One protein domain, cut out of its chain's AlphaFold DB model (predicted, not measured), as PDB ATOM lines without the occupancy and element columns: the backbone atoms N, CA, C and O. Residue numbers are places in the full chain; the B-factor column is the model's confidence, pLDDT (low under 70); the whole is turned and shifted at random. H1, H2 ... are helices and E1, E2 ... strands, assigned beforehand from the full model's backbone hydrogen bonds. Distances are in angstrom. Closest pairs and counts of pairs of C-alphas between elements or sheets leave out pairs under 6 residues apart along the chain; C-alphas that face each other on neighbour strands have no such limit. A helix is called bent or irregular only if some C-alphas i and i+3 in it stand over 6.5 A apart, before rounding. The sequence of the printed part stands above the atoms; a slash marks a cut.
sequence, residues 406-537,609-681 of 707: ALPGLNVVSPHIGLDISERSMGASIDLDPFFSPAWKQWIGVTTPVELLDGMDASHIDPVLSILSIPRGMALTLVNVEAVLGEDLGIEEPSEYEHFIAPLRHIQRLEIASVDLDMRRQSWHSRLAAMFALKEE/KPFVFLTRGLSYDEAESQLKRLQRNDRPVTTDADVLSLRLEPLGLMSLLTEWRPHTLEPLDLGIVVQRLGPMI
ATOM      1  N   ALA A 406     130.248 148.631  55.528       69.06
ATOM      2  CA  ALA A 406     131.615 148.891  55.972       69.06
ATOM      3  C   ALA A 406     131.850 148.303  57.374       69.06
ATOM      4  O   ALA A 406     130.922 148.264  58.183       69.06
ATOM      5  N   LEU A 407     133.086 147.873  57.647       65.19
ATOM      6  CA  LEU A 407     133.520 147.349  58.941       65.19
ATOM      7  C   LEU A 407     133.288 148.450  59.981       65.19
ATOM      8  O   LEU A 407     133.941 149.494  59.878       65.19
ATOM      9  N   PRO A 408     132.378 148.274  60.953       56.44
ATOM     10  CA  PRO A 408     132.142 149.279  61.977       56.44
ATOM     11  C   PRO A 408     133.283 149.222  62.995       56.44
ATOM     12  O   PRO A 408     133.084 148.738  64.099       56.44
ATOM     13  N   GLY A 409     134.491 149.635  62.590       54.69
ATOM     14  CA  GLY A 409     135.681 149.678  63.443       54.69
ATOM     15  C   GLY A 409     135.806 148.453  64.346       54.69
ATOM     16  O   GLY A 409     135.922 148.626  65.555       54.69
ATOM     17  N   LEU A 410     135.683 147.240  63.777       60.34
ATOM     18  CA  LEU A 410     135.808 145.994  64.533       60.34
ATOM     19  C   LEU A 410     137.236 145.936  65.073       60.34
ATOM     20  O   LEU A 410     138.168 145.562  64.360       60.34
ATOM     21  N   ASN A 411     137.410 146.407  66.300       54.66
ATOM     22  CA  ASN A 411     138.693 146.398  66.966       54.66
ATOM     23  C   ASN A 411     138.927 144.963  67.427       54.66
ATOM     24  O   ASN A 411     138.232 144.490  68.318       54.66
ATOM     25  N   VAL A 412     139.906 144.278  66.843       56.03
ATOM     26  CA  VAL A 412     140.508 143.136  67.532       56.03
ATOM     27  C   VAL A 412     141.530 143.747  68.481       56.03
ATOM     28  O   VAL A 412     142.569 144.254  68.057       56.03
ATOM     29  N   VAL A 413     141.147 143.861  69.751       52.66
ATOM     30  CA  VAL A 413     141.787 144.794  70.696       52.66
ATOM     31  C   VAL A 413     143.107 144.245  71.240       52.66
ATOM     32  O   VAL A 413     143.974 145.029  71.626       52.66
ATOM     33  N   SER A 414     143.303 142.923  71.236       54.75
ATOM     34  CA  SER A 414     144.436 142.306  71.931       54.75
ATOM     35  C   SER A 414     145.295 141.411  71.033       54.75
ATOM     36  O   SER A 414     144.766 140.628  70.240       54.75
ATOM     37  N   PRO A 415     146.631 141.461  71.167       58.38
ATOM     38  CA  PRO A 415     147.537 140.489  70.561       58.38
ATOM     39  C   PRO A 415     147.539 139.165  71.332       58.38
ATOM     40  O   PRO A 415     147.076 139.101  72.475       58.38
ATOM     41  N   HIS A 416     148.018 138.090  70.703       64.31
ATOM     42  CA  HIS A 416     148.143 136.783  71.353       64.31
ATOM     43  C   HIS A 416     149.001 136.898  72.618       64.31
ATOM     44  O   HIS A 416     150.128 137.394  72.571       64.31
ATOM     45  N   ILE A 417     148.462 136.442  73.748       56.91
ATOM     46  CA  ILE A 417     149.202 136.362  75.017       56.91
ATOM     47  C   ILE A 417     149.921 135.008  75.041       56.91
ATOM     48  O   ILE A 417     151.104 134.924  75.375       56.91
ATOM     49  N   GLY A 418     149.209 133.983  74.550       63.84
ATOM     50  CA  GLY A 418     149.659 132.644  74.216       63.84
ATOM     51  C   GLY A 418     150.145 131.812  75.408       63.84
ATOM     52  O   GLY A 418     151.027 132.205  76.169       63.84
ATOM     53  N   LEU A 419     149.668 130.574  75.489       72.25
ATOM     54  CA  LEU A 419     150.178 129.570  76.424       72.25
ATOM     55  C   LEU A 419     151.429 128.873  75.853       72.25
ATOM     56  O   LEU A 419     151.537 128.652  74.641       72.25
ATOM     57  N   ASP A 420     152.412 128.561  76.703       68.38
ATOM     58  CA  ASP A 420     153.703 127.967  76.306       68.38
ATOM     59  C   ASP A 420     153.881 126.533  76.794       68.38
ATOM     60  O   ASP A 420     154.919 126.167  77.357       68.38
ATOM     61  N   ILE A 421     152.845 125.715  76.632       71.31
ATOM     62  CA  ILE A 421     152.921 124.322  77.056       71.31
ATOM     63  C   ILE A 421     153.827 123.545  76.095       71.31
ATOM     64  O   ILE A 421     153.605 123.535  74.881       71.31
ATOM     65  N   SER A 422     154.848 122.891  76.652       65.31
ATOM     66  CA  SER A 422     155.673 121.916  75.940       65.31
ATOM     67  C   SER A 422     154.815 120.742  75.467       65.31
ATOM     68  O   SER A 422     153.904 120.337  76.180       65.31
ATOM     69  N   GLU A 423     155.113 120.192  74.287       72.06
ATOM     70  CA  GLU A 423     154.428 118.997  73.751       72.06
ATOM     71  C   GLU A 423     152.916 119.176  73.526       72.06
ATOM     72  O   GLU A 423     152.166 118.204  73.452       72.06
ATOM     73  N   ARG A 424     152.439 120.422  73.391       76.88
ATOM     74  CA  ARG A 424     151.036 120.672  73.052       76.88
ATOM     75  C   ARG A 424     150.636 119.887  71.798       76.88
ATOM     76  O   ARG A 424     151.411 119.747  70.862       76.88
ATOM     77  N   SER A 425     149.398 119.432  71.773       79.06
ATOM     78  CA  SER A 425     148.736 118.866  70.592       79.06
ATOM     79  C   SER A 425     147.871 119.914  69.886       79.06
ATOM     80  O   SER A 425     147.712 119.881  68.667       79.06
ATOM     81  N   MET A 426     147.355 120.878  70.653       85.12
ATOM     82  CA  MET A 426     146.510 121.965  70.182       85.12
ATOM     83  C   MET A 426     146.749 123.223  71.020       85.12
ATOM     84  O   MET A 426     146.925 123.139  72.237       85.12
ATOM     85  N   GLY A 427     146.712 124.388  70.380       85.25
ATOM     86  CA  GLY A 427     146.591 125.691  71.030       85.25
ATOM     87  C   GLY A 427     145.507 126.521  70.354       85.25
ATOM     88  O   GLY A 427     145.428 126.516  69.133       85.25
ATOM     89  N   ALA A 428     144.681 127.226  71.114       86.06
ATOM     90  CA  ALA A 428     143.638 128.103  70.602       86.06
ATOM     91  C   ALA A 428     143.675 129.450  71.327       86.06
ATOM     92  O   ALA A 428     143.904 129.503  72.530       86.06
ATOM     93  N   SER A 429     143.409 130.524  70.599       85.94
ATOM     94  CA  SER A 429     143.270 131.889  71.088       85.94
ATOM     95  C   SER A 429     141.995 132.464  70.495       85.94
ATOM     96  O   SER A 429     141.894 132.591  69.277       85.94
ATOM     97  N   ILE A 430     141.042 132.836  71.340       86.25
ATOM     98  CA  ILE A 430     139.709 133.289  70.942       86.25
ATOM     99  C   ILE A 430     139.461 134.664  71.556       86.25
ATOM    100  O   ILE A 430     139.388 134.794  72.777       86.25
ATOM    101  N   ASP A 431     139.361 135.697  70.725       84.12
ATOM    102  CA  ASP A 431     138.781 136.980  71.121       84.12
ATOM    103  C   ASP A 431     137.276 136.788  71.333       84.12
ATOM    104  O   ASP A 431     136.583 136.259  70.459       84.12
ATOM    105  N   LEU A 432     136.781 137.183  72.504       83.12
ATOM    106  CA  LEU A 432     135.372 137.046  72.852       83.12
ATOM    107  C   LEU A 432     134.548 138.296  72.523       83.12
ATOM    108  O   LEU A 432     133.325 138.256  72.632       83.12
ATOM    109  N   ASP A 433     135.160 139.394  72.064       80.00
ATOM    110  CA  ASP A 433     134.407 140.576  71.629       80.00
ATOM    111  C   ASP A 433     133.335 140.260  70.562       80.00
ATOM    112  O   ASP A 433     132.195 140.699  70.737       80.00
ATOM    113  N   PRO A 434     133.597 139.435  69.524       79.94
ATOM    114  CA  PRO A 434     132.599 139.118  68.497       79.94
ATOM    115  C   PRO A 434     131.328 138.439  69.005       79.94
ATOM    116  O   PRO A 434     130.286 138.534  68.358       79.94
ATOM    117  N   PHE A 435     131.405 137.786  70.162       78.19
ATOM    118  CA  PHE A 435     130.299 137.070  70.788       78.19
ATOM    119  C   PHE A 435     129.307 138.038  71.447       78.19
ATOM    120  O   PHE A 435     128.095 137.820  71.439       78.19
ATOM    121  N   PHE A 436     129.819 139.147  71.986       77.31
ATOM    122  CA  PHE A 436     129.063 140.049  72.859       77.31
ATOM    123  C   PHE A 436     128.840 141.440  72.258       77.31
ATOM    124  O   PHE A 436     127.904 142.145  72.639       77.31
ATOM    125  N   SER A 437     129.679 141.848  71.309       78.88
ATOM    126  CA  SER A 437     129.694 143.198  70.760       78.88
ATOM    127  C   SER A 437     128.481 143.482  69.862       78.88
ATOM    128  O   SER A 437     128.262 142.792  68.857       78.88
ATOM    129  N   PRO A 438     127.713 144.557  70.136       80.44
ATOM    130  CA  PRO A 438     126.614 144.979  69.270       80.44
ATOM    131  C   PRO A 438     127.060 145.298  67.839       80.44
ATOM    132  O   PRO A 438     126.266 145.149  66.912       80.44
ATOM    133  N   ALA A 439     128.314 145.726  67.645       80.69
ATOM    134  CA  ALA A 439     128.856 146.039  66.325       80.69
ATOM    135  C   ALA A 439     128.972 144.778  65.454       80.69
ATOM    136  O   ALA A 439     128.568 144.795  64.290       80.69
ATOM    137  N   TRP A 440     129.445 143.671  66.036       81.44
ATOM    138  CA  TRP A 440     129.509 142.370  65.369       81.44
ATOM    139  C   TRP A 440     128.114 141.821  65.062       81.44
ATOM    140  O   TRP A 440     127.842 141.457  63.915       81.44
ATOM    141  N   LYS A 441     127.191 141.880  66.030       80.75
ATOM    142  CA  LYS A 441     125.787 141.480  65.829       80.75
ATOM    143  C   LYS A 441     125.087 142.318  64.752       80.75
ATOM    144  O   LYS A 441     124.376 141.776  63.913       80.75
ATOM    145  N   GLN A 442     125.322 143.630  64.701       79.81
ATOM    146  CA  GLN A 442     124.782 144.492  63.639       79.81
ATOM    147  C   GLN A 442     125.385 144.221  62.260       79.81
ATOM    148  O   GLN A 442     124.747 144.545  61.250       79.81
ATOM    149  N   TRP A 443     126.618 143.717  62.207       80.50
ATOM    150  CA  TRP A 443     127.317 143.475  60.955       80.50
ATOM    151  C   TRP A 443     126.990 142.102  60.369       80.50
ATOM    152  O   TRP A 443     126.617 142.056  59.202       80.50
ATOM    153  N   ILE A 444     127.088 141.019  61.154       80.81
ATOM    154  CA  ILE A 444     126.914 139.630  60.673       80.81
ATOM    155  C   ILE A 444     125.948 138.775  61.505       80.81
ATOM    156  O   ILE A 444     125.804 137.585  61.231       80.81
ATOM    157  N   GLY A 445     125.246 139.365  62.477       78.62
ATOM    158  CA  GLY A 445     124.182 138.674  63.207       78.62
ATOM    159  C   GLY A 445     123.062 138.201  62.276       78.62
ATOM    160  O   GLY A 445     122.774 138.835  61.250       78.62
ATOM    161  N   VAL A 446     122.444 137.076  62.630       79.00
ATOM    162  CA  VAL A 446     121.294 136.502  61.920       79.00
ATOM    163  C   VAL A 446     120.041 136.646  62.775       79.00
ATOM    164  O   VAL A 446     120.112 136.747  63.995       79.00
ATOM    165  N   THR A 447     118.884 136.718  62.127       70.56
ATOM    166  CA  THR A 447     117.593 136.894  62.810       70.56
ATOM    167  C   THR A 447     117.119 135.630  63.516       70.56
ATOM    168  O   THR A 447     116.455 135.735  64.539       70.56
ATOM    169  N   THR A 448     117.488 134.466  62.987       70.44
ATOM    170  CA  THR A 448     117.052 133.133  63.420       70.44
ATOM    171  C   THR A 448     118.282 132.222  63.551       70.44
ATOM    172  O   THR A 448     118.621 131.497  62.622       70.44
ATOM    173  N   PRO A 449     119.043 132.318  64.658       68.75
ATOM    174  CA  PRO A 449     120.303 131.587  64.840       68.75
ATOM    175  C   PRO A 449     120.171 130.066  64.854       68.75
ATOM    176  O   PRO A 449     121.086 129.396  64.388       68.75
ATOM    177  N   VAL A 450     119.023 129.565  65.310       67.31
ATOM    178  CA  VAL A 450     118.566 128.166  65.247       67.31
ATOM    179  C   VAL A 450     118.856 127.524  63.894       67.31
ATOM    180  O   VAL A 450     119.512 126.490  63.783       67.31
ATOM    181  N   GLU A 451     118.447 128.225  62.834       69.00
ATOM    182  CA  GLU A 451     118.481 127.749  61.454       69.00
ATOM    183  C   GLU A 451     119.918 127.472  60.966       69.00
ATOM    184  O   GLU A 451     120.131 126.764  59.978       69.00
ATOM    185  N   LEU A 452     120.936 128.017  61.650       69.44
ATOM    186  CA  LEU A 452     122.343 127.744  61.345       69.44
ATOM    187  C   LEU A 452     122.730 126.289  61.617       69.44
ATOM    188  O   LEU A 452     123.598 125.770  60.911       69.44
ATOM    189  N   LEU A 453     122.124 125.652  62.626       66.19
ATOM    190  CA  LEU A 453     122.414 124.266  62.991       66.19
ATOM    191  C   LEU A 453     121.791 123.292  61.983       66.19
ATOM    192  O   LEU A 453     122.486 122.414  61.474       66.19
ATOM    193  N   ASP A 454     120.535 123.528  61.596       63.53
ATOM    194  CA  ASP A 454     119.791 122.683  60.653       63.53
ATOM    195  C   ASP A 454     120.440 122.564  59.273       63.53
ATOM    196  O   ASP A 454     120.320 121.543  58.588       63.53
ATOM    197  N   GLY A 455     121.141 123.614  58.848       59.56
ATOM    198  CA  GLY A 455     121.792 123.657  57.549       59.56
ATOM    199  C   GLY A 455     122.997 122.715  57.404       59.56
ATOM    200  O   GLY A 455     123.334 122.321  56.283       59.56
ATOM    201  N   MET A 456     123.665 122.343  58.502       61.00
ATOM    202  CA  MET A 456     124.911 121.563  58.442       61.00
ATOM    203  C   MET A 456     124.691 120.079  58.083       61.00
ATOM    204  O   MET A 456     125.609 119.437  57.566       61.00
ATOM    205  N   ASP A 457     123.465 119.564  58.223       57.59
ATOM    206  CA  ASP A 457     123.127 118.149  58.000       57.59
ATOM    207  C   ASP A 457     122.709 117.800  56.548       57.59
ATOM    208  O   ASP A 457     122.645 116.625  56.166       57.59
ATOM    209  N   ALA A 458     122.508 118.791  55.670       56.41
ATOM    210  CA  ALA A 458     121.881 118.642  54.339       56.41
ATOM    211  C   ALA A 458     122.737 117.957  53.228       56.41
ATOM    212  O   ALA A 458     122.476 118.094  52.030       56.41
ATOM    213  N   SER A 459     123.781 117.202  53.580       52.09
ATOM    214  CA  SER A 459     124.997 117.003  52.760       52.09
ATOM    215  C   SER A 459     124.930 116.121  51.486       52.09
ATOM    216  O   SER A 459     125.954 115.960  50.815       52.09
ATOM    217  N   HIS A 460     123.790 115.529  51.099       53.66
ATOM    218  CA  HIS A 460     123.794 114.406  50.131       53.66
ATOM    219  C   HIS A 460     123.278 114.680  48.704       53.66
ATOM    220  O   HIS A 460     123.583 113.889  47.809       53.66
ATOM    221  N   ILE A 461     122.543 115.767  48.430       54.78
ATOM    222  CA  ILE A 461     121.911 115.979  47.101       54.78
ATOM    223  C   ILE A 461     122.762 116.832  46.157       54.78
ATOM    224  O   ILE A 461     122.881 116.511  44.967       54.78
ATOM    225  N   ASP A 462     123.385 117.899  46.664       60.81
ATOM    226  CA  ASP A 462     124.426 118.636  45.944       60.81
ATOM    227  C   ASP A 462     125.669 118.838  46.819       60.81
ATOM    228  O   ASP A 462     125.915 119.943  47.304       60.81
ATOM    229  N   PRO A 463     126.482 117.778  47.006       59.53
ATOM    230  CA  PRO A 463     127.549 117.763  48.006       59.53
ATOM    231  C   PRO A 463     128.567 118.886  47.798       59.53
ATOM    232  O   PRO A 463     129.157 119.361  48.757       59.53
ATOM    233  N   VAL A 464     128.755 119.355  46.560       62.81
ATOM    234  CA  VAL A 464     129.682 120.456  46.266       62.81
ATOM    235  C   VAL A 464     129.192 121.772  46.868       62.81
ATOM    236  O   VAL A 464     129.968 122.458  47.525       62.81
ATOM    237  N   LEU A 465     127.921 122.134  46.662       67.56
ATOM    238  CA  LEU A 465     127.377 123.377  47.217       67.56
ATOM    239  C   LEU A 465     127.150 123.266  48.727       67.56
ATOM    240  O   LEU A 465     127.365 124.247  49.430       67.56
ATOM    241  N   SER A 466     126.780 122.089  49.237       66.62
ATOM    242  CA  SER A 466     126.609 121.882  50.678       66.62
ATOM    243  C   SER A 466     127.944 121.939  51.433       66.62
ATOM    244  O   SER A 466     128.043 122.620  52.443       66.62
ATOM    245  N   ILE A 467     129.013 121.300  50.938       69.19
ATOM    246  CA  ILE A 467     130.329 121.337  51.609       69.19
ATOM    247  C   ILE A 467     130.889 122.761  51.645       69.19
ATOM    248  O   ILE A 467     131.485 123.173  52.639       69.19
ATOM    249  N   LEU A 468     130.692 123.524  50.567       75.19
ATOM    250  CA  LEU A 468     131.187 124.893  50.505       75.19
ATOM    251  C   LEU A 468     130.442 125.821  51.474       75.19
ATOM    252  O   LEU A 468     131.067 126.748  51.980       75.19
ATOM    253  N   SER A 469     129.172 125.585  51.818       74.56
ATOM    254  CA  SER A 469     128.470 126.444  52.785       74.56
ATOM    255  C   SER A 469     128.890 126.221  54.247       74.56
ATOM    256  O   SER A 469     128.747 127.147  55.047       74.56
ATOM    257  N   ILE A 470     129.488 125.074  54.605       71.88
ATOM    258  CA  ILE A 470     129.832 124.731  56.004       71.88
ATOM    259  C   ILE A 470     130.754 125.765  56.679       71.88
ATOM    260  O   ILE A 470     130.380 126.272  57.739       71.88
ATOM    261  N   PRO A 471     131.917 126.156  56.112       71.00
ATOM    262  CA  PRO A 471     132.813 127.101  56.790       71.00
ATOM    263  C   PRO A 471     132.162 128.468  57.044       71.00
ATOM    264  O   PRO A 471     132.462 129.142  58.029       71.00
ATOM    265  N   ARG A 472     131.232 128.872  56.171       77.00
ATOM    266  CA  ARG A 472     130.408 130.070  56.351       77.00
ATOM    267  C   ARG A 472     129.385 129.881  57.474       77.00
ATOM    268  O   ARG A 472     129.207 130.802  58.262       77.00
ATOM    269  N   GLY A 473     128.732 128.721  57.554       75.00
ATOM    270  CA  GLY A 473     127.846 128.374  58.668       75.00
ATOM    271  C   GLY A 473     128.559 128.553  60.007       75.00
ATOM    272  O   GLY A 473     128.104 129.331  60.836       75.00
ATOM    273  N   MET A 474     129.764 127.986  60.142       71.62
ATOM    274  CA  MET A 474     130.609 128.154  61.335       71.62
ATOM    275  C   MET A 474     130.899 129.631  61.654       71.62
ATOM    276  O   MET A 474     130.875 130.035  62.815       71.62
ATOM    277  N   ALA A 475     131.151 130.453  60.631       73.12
ATOM    278  CA  ALA A 475     131.372 131.889  60.794       73.12
ATOM    279  C   ALA A 475     130.166 132.620  61.386       73.12
ATOM    280  O   ALA A 475     130.311 133.468  62.267       73.12
ATOM    281  N   LEU A 476     128.977 132.290  60.886       78.25
ATOM    282  CA  LEU A 476     127.727 132.853  61.374       78.25
ATOM    283  C   LEU A 476     127.430 132.354  62.792       78.25
ATOM    284  O   LEU A 476     127.048 133.161  63.637       78.25
ATOM    285  N   THR A 477     127.676 131.076  63.091       77.12
ATOM    286  CA  THR A 477     127.483 130.507  64.434       77.12
ATOM    287  C   THR A 477     128.327 131.227  65.483       77.12
ATOM    288  O   THR A 477     127.811 131.543  66.550       77.12
ATOM    289  N   LEU A 478     129.581 131.579  65.172       74.94
ATOM    290  CA  LEU A 478     130.470 132.274  66.116       74.94
ATOM    291  C   LEU A 478     129.878 133.587  66.658       74.94
ATOM    292  O   LEU A 478     129.978 133.851  67.852       74.94
ATOM    293  N   VAL A 479     129.234 134.398  65.814       76.38
ATOM    294  CA  VAL A 479     128.637 135.680  66.251       76.38
ATOM    295  C   VAL A 479     127.248 135.517  66.859       76.38
ATOM    296  O   VAL A 479     126.777 136.393  67.583       76.38
ATOM    297  N   ASN A 480     126.583 134.395  66.594       76.69
ATOM    298  CA  ASN A 480     125.224 134.144  67.065       76.69
ATOM    299  C   ASN A 480     125.160 133.102  68.192       76.69
ATOM    300  O   ASN A 480     124.072 132.636  68.522       76.69
ATOM    301  N   VAL A 481     126.297 132.762  68.809       75.56
ATOM    302  CA  VAL A 481     126.382 131.642  69.755       75.56
ATOM    303  C   VAL A 481     125.464 131.796  70.968       75.56
ATOM    304  O   VAL A 481     124.943 130.797  71.432       75.56
ATOM    305  N   GLU A 482     125.232 133.014  71.483       71.06
ATOM    306  CA  GLU A 482     124.349 133.216  72.649       71.06
ATOM    307  C   GLU A 482     122.923 132.739  72.356       71.06
ATOM    308  O   GLU A 482     122.286 132.117  73.199       71.06
ATOM    309  N   ALA A 483     122.435 133.014  71.147       70.06
ATOM    310  CA  ALA A 483     121.107 132.601  70.732       70.06
ATOM    311  C   ALA A 483     121.047 131.102  70.417       70.06
ATOM    312  O   ALA A 483     120.070 130.459  70.778       70.06
ATOM    313  N   VAL A 484     122.103 130.549  69.809       69.75
ATOM    314  CA  VAL A 484     122.216 129.102  69.547       69.75
ATOM    315  C   VAL A 484     122.258 128.309  70.860       69.75
ATOM    316  O   VAL A 484     121.520 127.349  71.027       69.75
ATOM    317  N   LEU A 485     123.068 128.745  71.830       66.69
ATOM    318  CA  LEU A 485     123.185 128.091  73.138       66.69
ATOM    319  C   LEU A 485     121.903 128.186  73.964       66.69
ATOM    320  O   LEU A 485     121.581 127.239  74.674       66.69
ATOM    321  N   GLY A 486     121.189 129.316  73.905       63.75
ATOM    322  CA  GLY A 486     119.911 129.464  74.605       63.75
ATOM    323  C   GLY A 486     118.909 128.395  74.173       63.75
ATOM    324  O   GLY A 486     118.281 127.759  75.015       63.75
ATOM    325  N   GLU A 487     118.828 128.131  72.874       65.38
ATOM    326  CA  GLU A 487     117.917 127.131  72.332       65.38
ATOM    327  C   GLU A 487     118.376 125.688  72.561       65.38
ATOM    328  O   GLU A 487     117.568 124.874  73.003       65.38
ATOM    329  N   ASP A 488     119.661 125.375  72.341       62.56
ATOM    330  CA  ASP A 488     120.215 124.036  72.608       62.56
ATOM    331  C   ASP A 488     119.986 123.603  74.068       62.56
ATOM    332  O   ASP A 488     119.822 122.419  74.370       62.56
ATOM    333  N   LEU A 489     119.960 124.569  74.991       60.78
ATOM    334  CA  LEU A 489     119.694 124.350  76.412       60.78
ATOM    335  C   LEU A 489     118.195 124.370  76.771       60.78
ATOM    336  O   LEU A 489     117.854 124.141  77.932       60.78
ATOM    337  N   GLY A 490     117.302 124.618  75.806       57.25
ATOM    338  CA  GLY A 490     115.852 124.698  76.009       57.25
ATOM    339  C   GLY A 490     115.407 125.915  76.822       57.25
ATOM    340  O   GLY A 490     114.410 125.839  77.540       57.25
ATOM    341  N   ILE A 491     116.168 127.010  76.764       59.16
ATOM    342  CA  ILE A 491     115.963 128.217  77.566       59.16
ATOM    343  C   ILE A 491     115.262 129.283  76.714       59.16
ATOM    344  O   ILE A 491     115.860 129.876  75.816       59.16
ATOM    345  N   GLU A 492     113.985 129.542  77.008       56.03
ATOM    346  CA  GLU A 492     113.135 130.454  76.224       56.03
ATOM    347  C   GLU A 492     113.390 131.941  76.538       56.03
ATOM    348  O   GLU A 492     113.233 132.798  75.663       56.03
ATOM    349  N   GLU A 493     113.815 132.275  77.764       60.31
ATOM    350  CA  GLU A 493     114.080 133.658  78.175       60.31
ATOM    351  C   GLU A 493     115.581 133.942  78.387       60.31
ATOM    352  O   GLU A 493     116.219 133.308  79.230       60.31
ATOM    353  N   PRO A 494     116.156 134.977  77.738       58.91
ATOM    354  CA  PRO A 494     117.548 135.385  77.955       58.91
ATOM    355  C   PRO A 494     117.925 135.660  79.418       58.91
ATOM    356  O   PRO A 494     119.078 135.491  79.809       58.91
ATOM    357  N   SER A 495     116.955 136.062  80.244       61.22
ATOM    358  CA  SER A 495     117.118 136.278  81.687       61.22
ATOM    359  C   SER A 495     117.534 135.024  82.454       61.22
ATOM    360  O   SER A 495     118.190 135.152  83.488       61.22
ATOM    361  N   GLU A 496     117.171 133.832  81.977       58.72
ATOM    362  CA  GLU A 496     117.423 132.569  82.676       58.72
ATOM    363  C   GLU A 496     118.886 132.122  82.571       58.72
ATOM    364  O   GLU A 496     119.403 131.527  83.512       58.72
ATOM    365  N   TYR A 497     119.595 132.479  81.493       65.06
ATOM    366  CA  TYR A 497     121.034 132.211  81.349       65.06
ATOM    367  C   TYR A 497     121.919 133.446  81.577       65.06
ATOM    368  O   TYR A 497     123.149 133.343  81.547       65.06
ATOM    369  N   GLU A 498     121.340 134.625  81.822       68.06
ATOM    370  CA  GLU A 498     122.092 135.873  82.017       68.06
ATOM    371  C   GLU A 498     123.102 135.748  83.173       68.06
ATOM    372  O   GLU A 498     124.195 136.302  83.096       68.06
ATOM    373  N   HIS A 499     122.809 134.941  84.201       63.69
ATOM    374  CA  HIS A 499     123.759 134.660  85.285       63.69
ATOM    375  C   HIS A 499     125.035 133.929  84.818       63.69
ATOM    376  O   HIS A 499     126.066 134.010  85.479       63.69
ATOM    377  N   PHE A 500     124.966 133.195  83.701       61.75
ATOM    378  CA  PHE A 500     126.067 132.427  83.114       61.75
ATOM    379  C   PHE A 500     126.807 133.263  82.067       61.75
ATOM    380  O   PHE A 500     128.034 133.282  82.035       61.75
ATOM    381  N   ILE A 501     126.062 134.004  81.243       69.75
ATOM    382  CA  ILE A 501     126.613 134.811  80.149       69.75
ATOM    383  C   ILE A 501     127.185 136.150  80.629       69.75
ATOM    384  O   ILE A 501     128.233 136.566  80.133       69.75
ATOM    385  N   ALA A 502     126.558 136.826  81.599       74.00
ATOM    386  CA  ALA A 502     127.024 138.133  82.071       74.00
ATOM    387  C   ALA A 502     128.488 138.107  82.557       74.00
ATOM    388  O   ALA A 502     129.256 138.964  82.114       74.00
ATOM    389  N   PRO A 503     128.937 137.103  83.340       72.25
ATOM    390  CA  PRO A 503     130.352 136.926  83.662       72.25
ATOM    391  C   PRO A 503     131.278 136.875  82.438       72.25
ATOM    392  O   PRO A 503     132.335 137.511  82.429       72.25
ATOM    393  N   LEU A 504     130.882 136.152  81.384       75.81
ATOM    394  CA  LEU A 504     131.703 135.953  80.185       75.81
ATOM    395  C   LEU A 504     131.922 137.252  79.401       75.81
ATOM    396  O   LEU A 504     132.960 137.405  78.760       75.81
ATOM    397  N   ARG A 505     131.011 138.232  79.510       80.25
ATOM    398  CA  ARG A 505     131.141 139.549  78.853       80.25
ATOM    399  C   ARG A 505     132.333 140.366  79.359       80.25
ATOM    400  O   ARG A 505     132.770 141.293  78.667       80.25
ATOM    401  N   HIS A 506     132.859 140.036  80.540       84.56
ATOM    402  CA  HIS A 506     134.049 140.665  81.124       84.56
ATOM    403  C   HIS A 506     135.357 139.991  80.697       84.56
ATOM    404  O   HIS A 506     136.439 140.504  80.991       84.56
ATOM    405  N   ILE A 507     135.278 138.867  79.984       83.94
ATOM    406  CA  ILE A 507     136.431 138.200  79.396       83.94
ATOM    407  C   ILE A 507     136.703 138.851  78.042       83.94
ATOM    408  O   ILE A 507     135.815 139.013  77.208       83.94
ATOM    409  N   GLN A 508     137.948 139.254  77.834       83.44
ATOM    410  CA  GLN A 508     138.411 139.781  76.560       83.44
ATOM    411  C   GLN A 508     138.860 138.648  75.636       83.44
ATOM    412  O   GLN A 508     138.498 138.616  74.465       83.44
ATOM    413  N   ARG A 509     139.657 137.711  76.157       85.69
ATOM    414  CA  ARG A 509     140.228 136.625  75.357       85.69
ATOM    415  C   ARG A 509     140.374 135.343  76.161       85.69
ATOM    416  O   ARG A 509     140.740 135.373  77.333       85.69
ATOM    417  N   LEU A 510     140.134 134.230  75.483       87.12
ATOM    418  CA  LEU A 510     140.362 132.875  75.957       87.12
ATOM    419  C   LEU A 510     141.550 132.265  75.210       87.12
ATOM    420  O   LEU A 510     141.515 132.115  73.995       87.12
ATOM    421  N   GLU A 511     142.596 131.905  75.940       87.25
ATOM    422  CA  GLU A 511     143.718 131.106  75.445       87.25
ATOM    423  C   GLU A 511     143.582 129.690  76.006       87.25
ATOM    424  O   GLU A 511     143.376 129.518  77.205       87.25
ATOM    425  N   ILE A 512     143.714 128.672  75.165       87.69
ATOM    426  CA  ILE A 512     143.664 127.259  75.544       87.69
ATOM    427  C   ILE A 512     144.873 126.562  74.940       87.69
ATOM    428  O   ILE A 512     145.219 126.784  73.785       87.69
ATOM    429  N   ALA A 513     145.497 125.669  75.691       87.06
ATOM    430  CA  ALA A 513     146.434 124.707  75.144       87.06
ATOM    431  C   ALA A 513     146.178 123.332  75.756       87.06
ATOM    432  O   ALA A 513     146.003 123.192  76.965       87.06
ATOM    433  N   SER A 514     146.144 122.317  74.897       84.50
ATOM    434  CA  SER A 514     145.941 120.926  75.287       84.50
ATOM    435  C   SER A 514     147.176 120.099  74.957       84.50
ATOM    436  O   SER A 514     147.740 120.214  73.866       84.50
ATOM    437  N   VAL A 515     147.580 119.244  75.891       75.75
ATOM    438  CA  VAL A 515     148.611 118.213  75.719       75.75
ATOM    439  C   VAL A 515     147.900 116.876  75.533       75.75
ATOM    440  O   VAL A 515     146.926 116.596  76.236       75.75
ATOM    441  N   ASP A 516     148.382 116.084  74.577       70.69
ATOM    442  CA  ASP A 516     147.887 114.730  74.292       70.69
ATOM    443  C   ASP A 516     146.377 114.633  73.996       70.69
ATOM    444  O   ASP A 516     145.679 113.761  74.516       70.69
ATOM    445  N   LEU A 517     145.847 115.518  73.144       68.50
ATOM    446  CA  LEU A 517     144.470 115.418  72.660       68.50
ATOM    447  C   LEU A 517     144.292 114.134  71.821       68.50
ATOM    448  O   LEU A 517     144.626 114.099  70.637       68.50
ATOM    449  N   ASP A 518     143.750 113.080  72.437       63.03
ATOM    450  CA  ASP A 518     143.325 111.851  71.758       63.03
ATOM    451  C   ASP A 518     141.794 111.791  71.653       63.03
ATOM    452  O   ASP A 518     141.096 111.302  72.545       63.03
ATOM    453  N   MET A 519     141.275 112.289  70.528       61.38
ATOM    454  CA  MET A 519     139.845 112.291  70.209       61.38
ATOM    455  C   MET A 519     139.266 110.872  70.094       61.38
ATOM    456  O   MET A 519     138.095 110.674  70.406       61.38
ATOM    457  N   ARG A 520     140.084 109.865  69.738       57.25
ATOM    458  CA  ARG A 520     139.620 108.490  69.454       57.25
ATOM    459  C   ARG A 520     139.097 107.747  70.665       57.25
ATOM    460  O   ARG A 520     138.334 106.793  70.549       57.25
ATOM    461  N   ARG A 521     139.593 108.112  71.845       50.91
ATOM    462  CA  ARG A 521     139.240 107.426  73.090       50.91
ATOM    463  C   ARG A 521     138.052 108.066  73.795       50.91
ATOM    464  O   ARG A 521     137.670 107.539  74.837       50.91
ATOM    465  N   GLN A 522     137.520 109.191  73.287       47.75
ATOM    466  CA  GLN A 522     136.523 110.033  73.977       47.75
ATOM    467  C   GLN A 522     136.844 110.210  75.474       47.75
ATOM    468  O   GLN A 522     135.967 110.286  76.333       47.75
ATOM    469  N   SER A 523     138.135 110.183  75.815       46.03
ATOM    470  CA  SER A 523     138.586 110.050  77.191       46.03
ATOM    471  C   SER A 523     139.159 111.377  77.643       46.03
ATOM    472  O   SER A 523     140.033 111.937  76.987       46.03
ATOM    473  N   TRP A 524     138.690 111.855  78.790       49.16
ATOM    474  CA  TRP A 524     139.018 113.152  79.383       49.16
ATOM    475  C   TRP A 524     140.449 113.236  79.954       49.16
ATOM    476  O   TRP A 524     140.675 113.985  80.901       49.16
ATOM    477  N   HIS A 525     141.401 112.462  79.425       55.00
ATOM    478  CA  HIS A 525     142.802 112.434  79.873       55.00
ATOM    479  C   HIS A 525     143.640 113.586  79.301       55.00
ATOM    480  O   HIS A 525     144.834 113.664  79.582       55.00
ATOM    481  N   SER A 526     143.045 114.469  78.496       63.59
ATOM    482  CA  SER A 526     143.737 115.626  77.944       63.59
ATOM    483  C   SER A 526     144.182 116.558  79.070       63.59
ATOM    484  O   SER A 526     143.368 117.082  79.837       63.59
ATOM    485  N   ARG A 527     145.498 116.780  79.163       80.88
ATOM    486  CA  ARG A 527     146.037 117.821  80.044       80.88
ATOM    487  C   ARG A 527     145.725 119.156  79.381       80.88
ATOM    488  O   ARG A 527     145.889 119.306  78.167       80.88
ATOM    489  N   LEU A 528     145.252 120.116  80.156       84.50
ATOM    490  CA  LEU A 528     144.748 121.390  79.657       84.50
ATOM    491  C   LEU A 528     145.384 122.521  80.456       84.50
ATOM    492  O   LEU A 528     145.452 122.440  81.680       84.50
ATOM    493  N   ALA A 529     145.779 123.596  79.784       87.62
ATOM    494  CA  ALA A 529     145.849 124.909  80.407       87.62
ATOM    495  C   ALA A 529     144.924 125.869  79.664       87.62
ATOM    496  O   ALA A 529     144.835 125.831  78.437       87.62
ATOM    497  N   ALA A 530     144.260 126.732  80.414       88.69
ATOM    498  CA  ALA A 530     143.412 127.786  79.902       88.69
ATOM    499  C   ALA A 530     143.739 129.097  80.617       88.69
ATOM    500  O   ALA A 530     144.064 129.111  81.805       88.69
ATOM    501  N   MET A 531     143.649 130.204  79.897       88.06
ATOM    502  CA  MET A 531     143.805 131.542  80.444       88.06
ATOM    503  C   MET A 531     142.705 132.446  79.895       88.06
ATOM    504  O   MET A 531     142.544 132.585  78.685       88.06
ATOM    505  N   PHE A 532     141.979 133.087  80.800       87.62
ATOM    506  CA  PHE A 532     140.967 134.091  80.510       87.62
ATOM    507  C   PHE A 532     141.568 135.462  80.804       87.62
ATOM    508  O   PHE A 532     141.730 135.831  81.967       87.62
ATOM    509  N   ALA A 533     141.925 136.206  79.761       86.56
ATOM    510  CA  ALA A 533     142.281 137.613  79.895       86.56
ATOM    511  C   ALA A 533     141.006 138.417  80.142       86.56
ATOM    512  O   ALA A 533     140.045 138.298  79.378       86.56
ATOM    513  N   LEU A 534     140.985 139.219  81.202       85.00
ATOM    514  CA  LEU A 534     139.823 140.024  81.570       85.00
ATOM    515  C   LEU A 534     139.966 141.440  81.012       85.00
ATOM    516  O   LEU A 534     141.076 141.953  80.871       85.00
ATOM    517  N   LYS A 535     138.838 142.084  80.711       83.25
ATOM    518  CA  LYS A 535     138.822 143.476  80.247       83.25
ATOM    519  C   LYS A 535     139.365 144.401  81.338       83.25
ATOM    520  O   LYS A 535     138.929 144.338  82.489       83.25
ATOM    521  N   GLU A 536     140.277 145.298  80.969       79.81
ATOM    522  CA  GLU A 536     140.881 146.259  81.907       79.81
ATOM    523  C   GLU A 536     139.827 147.182  82.544       79.81
ATOM    524  O   GLU A 536     139.933 147.539  83.716       79.81
ATOM    525  N   GLU A 537     138.769 147.508  81.800       83.12
ATOM    526  CA  GLU A 537     137.653 148.348  82.248       83.12
ATOM    527  C   GLU A 537     136.658 147.657  83.192       83.12
ATOM    528  O   GLU A 537     135.853 148.347  83.816       83.12
ATOM    529  N   LYS A 609     146.918 144.076  83.971       75.25
ATOM    530  CA  LYS A 609     146.386 143.029  83.085       75.25
ATOM    531  C   LYS A 609     145.767 141.889  83.904       75.25
ATOM    532  O   LYS A 609     146.471 140.931  84.229       75.25
ATOM    533  N   PRO A 610     144.490 141.995  84.300       81.31
ATOM    534  CA  PRO A 610     143.813 140.960  85.074       81.31
ATOM    535  C   PRO A 610     143.577 139.689  84.243       81.31
ATOM    536  O   PRO A 610     143.168 139.759  83.084       81.31
ATOM    537  N   PHE A 611     143.799 138.516  84.840       86.75
ATOM    538  CA  PHE A 611     143.505 137.234  84.195       86.75
ATOM    539  C   PHE A 611     143.170 136.123  85.194       86.75
ATOM    540  O   PHE A 611     143.565 136.163  86.364       86.75
ATOM    541  N   VAL A 612     142.472 135.101  84.701       87.75
ATOM    542  CA  VAL A 612     142.272 133.815  85.381       87.75
ATOM    543  C   VAL A 612     143.025 132.743  84.608       87.75
ATOM    544  O   VAL A 612     142.900 132.656  83.393       87.75
ATOM    545  N   PHE A 613     143.809 131.925  85.296       88.94
ATOM    546  CA  PHE A 613     144.540 130.794  84.736       88.94
ATOM    547  C   PHE A 613     144.036 129.504  85.379       88.94
ATOM    548  O   PHE A 613     143.934 129.433  86.601       88.94
ATOM    549  N   LEU A 614     143.716 128.505  84.561       89.25
ATOM    550  CA  LEU A 614     143.230 127.190  84.977       89.25
ATOM    551  C   LEU A 614     144.083 126.105  84.327       89.25
ATOM    552  O   LEU A 614     144.402 126.199  83.143       89.25
ATOM    553  N   THR A 615     144.411 125.046  85.062       89.50
ATOM    554  CA  THR A 615     145.105 123.882  84.499       89.50
ATOM    555  C   THR A 615     144.567 122.583  85.056       89.50
ATOM    556  O   THR A 615     144.301 122.509  86.250       89.50
ATOM    557  N   ARG A 616     144.512 121.542  84.231       86.56
ATOM    558  CA  ARG A 616     144.156 120.175  84.622       86.56
ATOM    559  C   ARG A 616     145.187 119.202  84.058       86.56
ATOM    560  O   ARG A 616     145.627 119.379  82.921       86.56
ATOM    561  N   GLY A 617     145.588 118.195  84.828       82.38
ATOM    562  CA  GLY A 617     146.586 117.204  84.416       82.38
ATOM    563  C   GLY A 617     148.020 117.729  84.339       82.38
ATOM    564  O   GLY A 617     148.918 117.002  83.915       82.38
ATOM    565  N   LEU A 618     148.265 118.987  84.716       84.75
ATOM    566  CA  LEU A 618     149.613 119.515  84.921       84.75
ATOM    567  C   LEU A 618     149.977 119.348  86.394       84.75
ATOM    568  O   LEU A 618     149.148 119.598  87.261       84.75
ATOM    569  N   SER A 619     151.215 118.954  86.678       86.56
ATOM    570  CA  SER A 619     151.729 119.013  88.047       86.56
ATOM    571  C   SER A 619     151.796 120.465  88.534       86.56
ATOM    572  O   SER A 619     151.904 121.398  87.732       86.56
ATOM    573  N   TYR A 620     151.793 120.663  89.854       88.19
ATOM    574  CA  TYR A 620     151.886 122.000  90.446       88.19
ATOM    575  C   TYR A 620     153.107 122.782  89.928       88.19
ATOM    576  O   TYR A 620     152.978 123.948  89.567       88.19
ATOM    577  N   ASP A 621     154.268 122.129  89.817       88.62
ATOM    578  CA  ASP A 621     155.509 122.748  89.333       88.62
ATOM    579  C   ASP A 621     155.411 123.178  87.857       88.62
ATOM    580  O   ASP A 621     155.900 124.245  87.471       88.62
ATOM    581  N   GLU A 622     154.747 122.378  87.015       87.06
ATOM    582  CA  GLU A 622     154.495 122.728  85.614       87.06
ATOM    583  C   GLU A 622     153.525 123.908  85.501       87.06
ATOM    584  O   GLU A 622     153.798 124.853  84.755       87.06
ATOM    585  N   ALA A 623     152.426 123.882  86.262       88.06
ATOM    586  CA  ALA A 623     151.448 124.966  86.307       88.06
ATOM    587  C   ALA A 623     152.084 126.274  86.811       88.06
ATOM    588  O   ALA A 623     151.888 127.331  86.209       88.06
ATOM    589  N   GLU A 624     152.915 126.209  87.855       90.25
ATOM    590  CA  GLU A 624     153.636 127.363  88.397       90.25
ATOM    591  C   GLU A 624     154.660 127.919  87.395       90.25
ATOM    592  O   GLU A 624     154.780 129.135  87.229       90.25
ATOM    593  N   SER A 625     155.378 127.050  86.679       87.31
ATOM    594  CA  SER A 625     156.301 127.457  85.613       87.31
ATOM    595  C   SER A 625     155.576 128.186  84.475       87.31
ATOM    596  O   SER A 625     156.047 129.233  84.023       87.31
ATOM    597  N   GLN A 626     154.422 127.676  84.028       85.00
ATOM    598  CA  GLN A 626     153.607 128.337  83.000       85.00
ATOM    599  C   GLN A 626     153.075 129.687  83.483       85.00
ATOM    600  O   GLN A 626     153.212 130.692  82.783       85.00
ATOM    601  N   LEU A 627     152.563 129.741  84.714       87.62
ATOM    602  CA  LEU A 627     152.101 130.981  85.326       87.62
ATOM    603  C   LEU A 627     153.216 132.038  85.394       87.62
ATOM    604  O   LEU A 627     153.009 133.188  85.006       87.62
ATOM    605  N   LYS A 628     154.427 131.649  85.815       86.19
ATOM    606  CA  LYS A 628     155.598 132.544  85.856       86.19
ATOM    607  C   LYS A 628     155.961 133.092  84.474       86.19
ATOM    608  O   LYS A 628     156.431 134.224  84.391       86.19
ATOM    609  N   ARG A 629     155.763 132.323  83.395       80.19
ATOM    610  CA  ARG A 629     155.982 132.799  82.013       80.19
ATOM    611  C   ARG A 629     154.923 133.813  81.594       80.19
ATOM    612  O   ARG A 629     155.288 134.868  81.084       80.19
ATOM    613  N   LEU A 630     153.647 133.531  81.872       79.06
ATOM    614  CA  LEU A 630     152.541 134.459  81.604       79.06
ATOM    615  C   LEU A 630     152.760 135.806  82.306       79.06
ATOM    616  O   LEU A 630     152.652 136.859  81.685       79.06
ATOM    617  N   GLN A 631     153.172 135.777  83.575       78.88
ATOM    618  CA  GLN A 631     153.431 136.985  84.363       78.88
ATOM    619  C   GLN A 631     154.625 137.820  83.861       78.88
ATOM    620  O   GLN A 631     154.685 139.016  84.144       78.88
ATOM    621  N   ARG A 632     155.579 137.224  83.131       75.12
ATOM    622  CA  ARG A 632     156.773 137.928  82.626       75.12
ATOM    623  C   ARG A 632     156.541 138.706  81.329       75.12
ATOM    624  O   ARG A 632     157.355 139.569  81.024       75.12
ATOM    625  N   ASN A 633     155.447 138.467  80.594       62.50
ATOM    626  CA  ASN A 633     155.189 139.082  79.278       62.50
ATOM    627  C   ASN A 633     156.347 138.899  78.261       62.50
ATOM    628  O   ASN A 633     156.526 139.725  77.371       62.50
ATOM    629  N   ASP A 634     157.126 137.814  78.345       49.22
ATOM    630  CA  ASP A 634     158.346 137.602  77.533       49.22
ATOM    631  C   ASP A 634     158.085 137.311  76.031       49.22
ATOM    632  O   ASP A 634     158.994 136.895  75.309       49.22
ATOM    633  N   ARG A 635     156.860 137.496  75.523       53.28
ATOM    634  CA  ARG A 635     156.497 137.120  74.149       53.28
ATOM    635  C   ARG A 635     156.408 138.323  73.207       53.28
ATOM    636  O   ARG A 635     155.846 139.354  73.578       53.28
ATOM    637  N   PRO A 636     156.930 138.199  71.971       40.75
ATOM    638  CA  PRO A 636     156.727 139.212  70.953       40.75
ATOM    639  C   PRO A 636     155.235 139.290  70.633       40.75
ATOM    640  O   PRO A 636     154.625 138.315  70.201       40.75
ATOM    641  N   VAL A 637     154.665 140.469  70.861       46.03
ATOM    642  CA  VAL A 637     153.346 140.863  70.372       46.03
ATOM    643  C   VAL A 637     153.342 140.666  68.856       46.03
ATOM    644  O   VAL A 637     153.975 141.433  68.130       46.03
ATOM    645  N   THR A 638     152.680 139.618  68.371       48.03
ATOM    646  CA  THR A 638     152.369 139.507  66.946       48.03
ATOM    647  C   THR A 638     151.427 140.654  66.600       48.03
ATOM    648  O   THR A 638     150.442 140.893  67.297       48.03
ATOM    649  N   THR A 639     151.763 141.418  65.562       43.75
ATOM    650  CA  THR A 639     151.024 142.624  65.154       43.75
ATOM    651  C   THR A 639     149.662 142.327  64.534       43.75
ATOM    652  O   THR A 639     148.841 143.234  64.430       43.75
ATOM    653  N   ASP A 640     149.415 141.077  64.145       55.22
ATOM    654  CA  ASP A 640     148.152 140.660  63.554       55.22
ATOM    655  C   ASP A 640     147.226 140.175  64.673       55.22
ATOM    656  O   ASP A 640     147.502 139.193  65.361       55.22
ATOM    657  N   ALA A 641     146.160 140.935  64.908       67.19
ATOM    658  CA  ALA A 641     145.162 140.628  65.912       67.19
ATOM    659  C   ALA A 641     144.064 139.759  65.274       67.19
ATOM    660  O   ALA A 641     143.259 140.246  64.476       67.19
ATOM    661  N   ASP A 642     144.040 138.475  65.636       79.94
ATOM    662  CA  ASP A 642     143.045 137.511  65.162       79.94
ATOM    663  C   ASP A 642     141.850 137.400  66.123       79.94
ATOM    664  O   ASP A 642     142.003 137.409  67.347       79.94
ATOM    665  N   VAL A 643     140.647 137.244  65.567       82.44
ATOM    666  CA  VAL A 643     139.437 136.872  66.319       82.44
ATOM    667  C   VAL A 643     139.558 135.446  66.839       82.44
ATOM    668  O   VAL A 643     139.243 135.163  67.990       82.44
ATOM    669  N   LEU A 644     140.041 134.545  65.994       84.31
ATOM    670  CA  LEU A 644     140.330 133.165  66.347       84.31
ATOM    671  C   LEU A 644     141.682 132.816  65.756       84.31
ATOM    672  O   LEU A 644     141.907 133.072  64.580       84.31
ATOM    673  N   SER A 645     142.535 132.183  66.543       86.12
ATOM    674  CA  SER A 645     143.718 131.486  66.058       86.12
ATOM    675  C   SER A 645     143.753 130.110  66.700       86.12
ATOM    676  O   SER A 645     143.718 129.993  67.921       86.12
ATOM    677  N   LEU A 646     143.770 129.062  65.891       85.38
ATOM    678  CA  LEU A 646     143.837 127.673  66.309       85.38
ATOM    679  C   LEU A 646     145.056 127.047  65.644       85.38
ATOM    680  O   LEU A 646     145.173 127.013  64.426       85.38
ATOM    681  N   ARG A 647     145.963 126.521  66.452       87.38
ATOM    682  CA  ARG A 647     147.142 125.788  66.023       87.38
ATOM    683  C   ARG A 647     146.981 124.325  66.401       87.38
ATOM    684  O   ARG A 647     146.997 123.983  67.581       87.38
ATOM    685  N   LEU A 648     146.865 123.469  65.399       86.12
ATOM    686  CA  LEU A 648     146.823 122.020  65.544       86.12
ATOM    687  C   LEU A 648     148.205 121.467  65.218       86.12
ATOM    688  O   LEU A 648     148.666 121.577  64.082       86.12
ATOM    689  N   GLU A 649     148.884 120.884  66.203       86.44
ATOM    690  CA  GLU A 649     150.111 120.141  65.925       86.44
ATOM    691  C   GLU A 649     149.751 118.825  65.198       86.44
ATOM    692  O   GLU A 649     148.627 118.327  65.347       86.44
ATOM    693  N   PRO A 650     150.673 118.226  64.423       86.25
ATOM    694  CA  PRO A 650     150.366 117.094  63.544       86.25
ATOM    695  C   PRO A 650     149.638 115.926  64.226       86.25
ATOM    696  O   PRO A 650     148.710 115.364  63.651       86.25
ATOM    697  N   LEU A 651     150.001 115.584  65.468       79.81
ATOM    698  CA  LEU A 651     149.318 114.537  66.239       79.81
ATOM    699  C   LEU A 651     147.839 114.864  66.488       79.81
ATOM    700  O   LEU A 651     146.977 114.014  66.260       79.81
ATOM    701  N   GLY A 652     147.542 116.095  66.920       77.12
ATOM    702  CA  GLY A 652     146.174 116.550  67.174       77.12
ATOM    703  C   GLY A 652     145.349 116.605  65.888       77.12
ATOM    704  O   GLY A 652     144.222 116.110  65.856       77.12
ATOM    705  N   LEU A 653     145.940 117.112  64.800       80.00
ATOM    706  CA  LEU A 653     145.315 117.134  63.474       80.00
ATOM    707  C   LEU A 653     144.940 115.722  63.000       80.00
ATOM    708  O   LEU A 653     143.808 115.482  62.583       80.00
ATOM    709  N   MET A 654     145.873 114.773  63.083       78.38
ATOM    710  CA  MET A 654     145.628 113.406  62.626       78.38
ATOM    711  C   MET A 654     144.624 112.672  63.516       78.38
ATOM    712  O   MET A 654     143.833 111.885  62.999       78.38
ATOM    713  N   SER A 655     144.605 112.951  64.826       74.12
ATOM    714  CA  SER A 655     143.577 112.432  65.737       74.12
ATOM    715  C   SER A 655     142.177 112.886  65.304       74.12
ATOM    716  O   SER A 655     141.311 112.036  65.076       74.12
ATOM    717  N   LEU A 656     141.998 114.192  65.053       71.94
ATOM    718  CA  LEU A 656     140.744 114.780  64.558       71.94
ATOM    719  C   LEU A 656     140.276 114.142  63.241       71.94
ATOM    720  O   LEU A 656     139.126 113.721  63.133       71.94
ATOM    721  N   LEU A 657     141.167 114.019  62.252       72.12
ATOM    722  CA  LEU A 657     140.817 113.465  60.938       72.12
ATOM    723  C   LEU A 657     140.385 111.991  61.012       72.12
ATOM    724  O   LEU A 657     139.462 111.576  60.310       72.12
ATOM    725  N   THR A 658     141.038 111.196  61.864       68.00
ATOM    726  CA  THR A 658     140.709 109.770  62.005       68.00
ATOM    727  C   THR A 658     139.427 109.484  62.771       68.00
ATOM    728  O   THR A 658     138.816 108.454  62.507       68.00
ATOM    729  N   GLU A 659     139.011 110.371  63.676       68.56
ATOM    730  CA  GLU A 659     137.740 110.216  64.392       68.56
ATOM    731  C   GLU A 659     136.556 110.344  63.431       68.56
ATOM    732  O   GLU A 659     135.626 109.542  63.447       68.56
ATOM    733  N   TRP A 660     136.629 111.319  62.525       59.25
ATOM    734  CA  TRP A 660     135.538 111.606  61.599       59.25
ATOM    735  C   TRP A 660     135.346 110.501  60.565       59.25
ATOM    736  O   TRP A 660     134.211 110.184  60.205       59.25
ATOM    737  N   ARG A 661     136.443 109.914  60.062       61.78
ATOM    738  CA  ARG A 661     136.394 108.802  59.105       61.78
ATOM    739  C   ARG A 661     137.666 107.941  59.156       61.78
ATOM    740  O   ARG A 661     138.599 108.208  58.386       61.78
ATOM    741  N   PRO A 662     137.694 106.859  59.953       60.03
ATOM    742  CA  PRO A 662     138.913 106.093  60.236       60.03
ATOM    743  C   PRO A 662     139.584 105.487  58.993       60.03
ATOM    744  O   PRO A 662     140.802 105.361  58.965       60.03
ATOM    745  N   HIS A 663     138.818 105.191  57.939       69.62
ATOM    746  CA  HIS A 663     139.331 104.567  56.714       69.62
ATOM    747  C   HIS A 663     139.797 105.550  55.632       69.62
ATOM    748  O   HIS A 663     140.371 105.126  54.636       69.62
ATOM    749  N   THR A 664     139.556 106.860  55.779       64.50
ATOM    750  CA  THR A 664     139.873 107.837  54.708       64.50
ATOM    751  C   THR A 664     141.370 107.975  54.469       64.50
ATOM    752  O   THR A 664     141.793 108.388  53.394       64.50
ATOM    753  N   LEU A 665     142.166 107.653  55.487       67.31
ATOM    754  CA  LEU A 665     143.612 107.817  55.469       67.31
ATOM    755  C   LEU A 665     144.345 106.495  55.252       67.31
ATOM    756  O   LEU A 665     145.562 106.513  55.159       67.31
ATOM    757  N   GLU A 666     143.658 105.358  55.134       70.81
ATOM    758  CA  GLU A 666     144.309 104.114  54.715       70.81
ATOM    759  C   GLU A 666     144.726 104.230  53.233       70.81
ATOM    760  O   GLU A 666     143.936 104.711  52.416       70.81
ATOM    761  N   PRO A 667     145.944 103.811  52.838       74.12
ATOM    762  CA  PRO A 667     146.910 102.992  53.578       74.12
ATOM    763  C   PRO A 667     148.043 103.787  54.271       74.12
ATOM    764  O   PRO A 667     149.135 103.250  54.450       74.12
ATOM    765  N   LEU A 668     147.839 105.060  54.617       78.12
ATOM    766  CA  LEU A 668     148.889 105.896  55.203       78.12
ATOM    767  C   LEU A 668     149.270 105.445  56.623       78.12
ATOM    768  O   LEU A 668     148.419 105.273  57.497       78.12
ATOM    769  N   ASP A 669     150.574 105.338  56.878       78.12
ATOM    770  CA  ASP A 669     151.146 105.243  58.217       78.12
ATOM    771  C   ASP A 669     151.111 106.627  58.872       78.12
ATOM    772  O   ASP A 669     151.959 107.496  58.639       78.12
ATOM    773  N   LEU A 670     150.101 106.828  59.716       76.12
ATOM    774  CA  LEU A 670     149.861 108.099  60.394       76.12
ATOM    775  C   LEU A 670     151.037 108.511  61.287       76.12
ATOM    776  O   LEU A 670     151.278 109.704  61.440       76.12
ATOM    777  N   GLY A 671     151.783 107.554  61.854       77.50
ATOM    778  CA  GLY A 671     152.943 107.853  62.693       77.50
ATOM    779  C   GLY A 671     154.062 108.519  61.896       77.50
ATOM    780  O   GLY A 671     154.715 109.435  62.393       77.50
ATOM    781  N   ILE A 672     154.234 108.109  60.639       79.12
ATOM    782  CA  ILE A 672     155.203 108.707  59.718       79.12
ATOM    783  C   ILE A 672     154.664 110.027  59.162       79.12
ATOM    784  O   ILE A 672     155.391 111.016  59.155       79.12
ATOM    785  N   VAL A 673     153.387 110.091  58.767       78.38
ATOM    786  CA  VAL A 673     152.763 111.331  58.261       78.38
ATOM    787  C   VAL A 673     152.872 112.469  59.280       78.38
ATOM    788  O   VAL A 673     153.265 113.576  58.924       78.38
ATOM    789  N   VAL A 674     152.623 112.192  60.564       80.00
ATOM    790  CA  VAL A 674     152.783 113.159  61.667       80.00
ATOM    791  C   VAL A 674     154.199 113.746  61.732       80.00
ATOM    792  O   VAL A 674     154.351 114.916  62.058       80.00
ATOM    793  N   GLN A 675     155.236 112.971  61.392       81.19
ATOM    794  CA  GLN A 675     156.631 113.443  61.368       81.19
ATOM    795  C   GLN A 675     156.969 114.268  60.117       81.19
ATOM    796  O   GLN A 675     158.022 114.906  60.063       81.19
ATOM    797  N   ARG A 676     156.119 114.215  59.084       79.25
ATOM    798  CA  ARG A 676     156.307 114.901  57.795       79.25
ATOM    799  C   ARG A 676     155.451 116.148  57.640       79.25
ATOM    800  O   ARG A 676     155.624 116.869  56.660       79.25
ATOM    801  N   LEU A 677     154.564 116.413  58.590       80.44
ATOM    802  CA  LEU A 677     153.725 117.601  58.623       80.44
ATOM    803  C   LEU A 677     154.197 118.548  59.725       80.44
ATOM    804  O   LEU A 677     154.671 118.123  60.776       80.44
ATOM    805  N   GLY A 678     154.072 119.844  59.473       84.62
ATOM    806  CA  GLY A 678     154.121 120.865  60.506       84.62
ATOM    807  C   GLY A 678     152.730 121.155  61.066       84.62
ATOM    808  O   GLY A 678     151.754 120.484  60.715       84.62
ATOM    809  N   PRO A 679     152.622 122.161  61.945       85.94
ATOM    810  CA  PRO A 679     151.336 122.591  62.471       85.94
ATOM    811  C   PRO A 679     150.398 123.061  61.354       85.94
ATOM    812  O   PRO A 679     150.830 123.669  60.372       85.94
ATOM    813  N   MET A 680     149.101 122.846  61.556       86.81
ATOM    814  CA  MET A 680     148.056 123.568  60.841       86.81
ATOM    815  C   MET A 680     147.630 124.773  61.679       86.81
ATOM    816  O   MET A 680     147.261 124.613  62.843       86.81
ATOM    817  N   ILE A 681     147.687 125.966  61.096       86.75
ATOM    818  CA  ILE A 681     147.227 127.211  61.704       86.75
ATOM    819  C   ILE A 681     145.924 127.616  61.024       86.75
ATOM    820  O   ILE A 681     145.853 127.741  59.805       86.75
TER     821      ILE A 681
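Overview. This is residues 406 to 537 and 609 to 681 of the 707 residues of an uncharacterized protein of Bradymonadaceae bacterium (UniProt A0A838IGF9). The model has the shape of a wide C: a sheet of five strands is its spine, helices H1 to H5 gather round the kinked H4 at one end of the strands as one arm, and the helical hairpin of H7 and H8 at the other end is the second arm, with an open gap between the arms. H6 packs on the sheet over edge strand E4, on the face opposite to that of H7, and residues 460 to 465 stick out from the first arm. The printed part has 205 residues with eight named helices and five named strands, in the order E1 H1 H2 H3 H4 H5 E2 E3 E4 H6 E5 H7 H8. The sheet, in the order E4 E3 E2 E1 E5, is antiparallel throughout, and the class is mixed, helices and strands. The whole is compact, with a radius of gyration of the C-alphas of 19.1 A, and spans 50 by 46 by 34 A.

Arrangement. The sheet runs, strand beside strand, E4 of residues 611 to 616, E3 of 527 to 534, E2 of 507 to 515, E1 of 424 to 431 and E5 of 644 to 648; E4 and E5 are its edge strands. E2 and E1 are antiparallel at 172 degrees, with N 428 and O 512 2.8 A apart, within hydrogen-bond range. So are N 429 and O 645 of E1 and E5, 2.7 A, N 511 and O 531 of the hairpin E2 and E3, 2.8 A, and N 614 and O 530 of E4 and E3, 2.8 A. H6, residues 620 to 632, makes two layers with the sheet, a helix on one face, at a height over the sheet of 10.1 A; it runs along E4, at 25 degrees on the local plane. H7, residues 650 to 660, is on the opposite face, over none of the strands; its closest C-alpha to E1 is that of Gly 652, 4.9 A from that of Ser 425. H7 touches H8, residues 670 to 676, in a hairpin at a steep tilt of 38 degrees, the closest C-alphas being those of Pro 650 and Val 674, 5.0 A. The hub is H4, residues 463 to 488, irregular, with C-alphas 479 and 482 8.1 A apart and a kink of 89 degrees near residue 480. With residues 478 to 482 alone it touches H1, residues 433 to 436, at Phe 435 and Val 479, whose C-alphas are 5.0 A apart. With residues 476 to 480 alone it touches H2, residues 438 to 444, at a shallow tilt of 22 degrees, opposite ways; the closest C-alphas are those of Lys 441 and Val 479, 6.5 A. With residues 466 to 477 alone it touches H3, residues 451 to 457, in a hairpin at a steep tilt of 42 degrees, the closest C-alphas being those of Leu 452 and Gly 473, 6.2 A. It only just touches H5, residues 494 to 504, with 3 pairs of C-alphas within 8 A, the closest those of Gly 486 and Pro 494, 7.2 A; H5 is also irregular, with C-alphas 496 and 499 7.2 A apart. H4 and H7 are apart. Every O i to N i+4 pair is within hydrogen-bond range in H2 and H6; the counts are 16 of 22 in H4, 6 of 7 in H7, 2 of 3 in H8, 3 of 7 in H5 with 4 of 8 for O i to N i+3, and 1 of 3 in H3 with 1 of 4, while H1 is too short for such a pair.

Along the chain. E1 begins at C-alpha 424, (151.036, 120.672, 73.052), and is 20.5 A long. E2 measures 23.7 A, E3 23.1 A and E4 17.1 A. H4, from C-alpha 463 at (127.549, 117.763, 48.006), measures 26.4 A, H6 18.4 A and H7 15.9 A. H8 ends at C-alpha 676, (156.307, 114.901, 57.795).

Size, cuts and confidence. The two C-alphas farthest apart are those of Glu 537 and Pro 667, 54.5 A. Residues 538 to 608 are not printed, and C-alphas 537 and 609 are 10.3 A apart across the cut. The links E2 to E3 and H6 to E5 are long. Mean pLDDT of the printed part is 72.9; 79 residues are under 70, among them 406 to 418, 449 to 467 and 484 to 501.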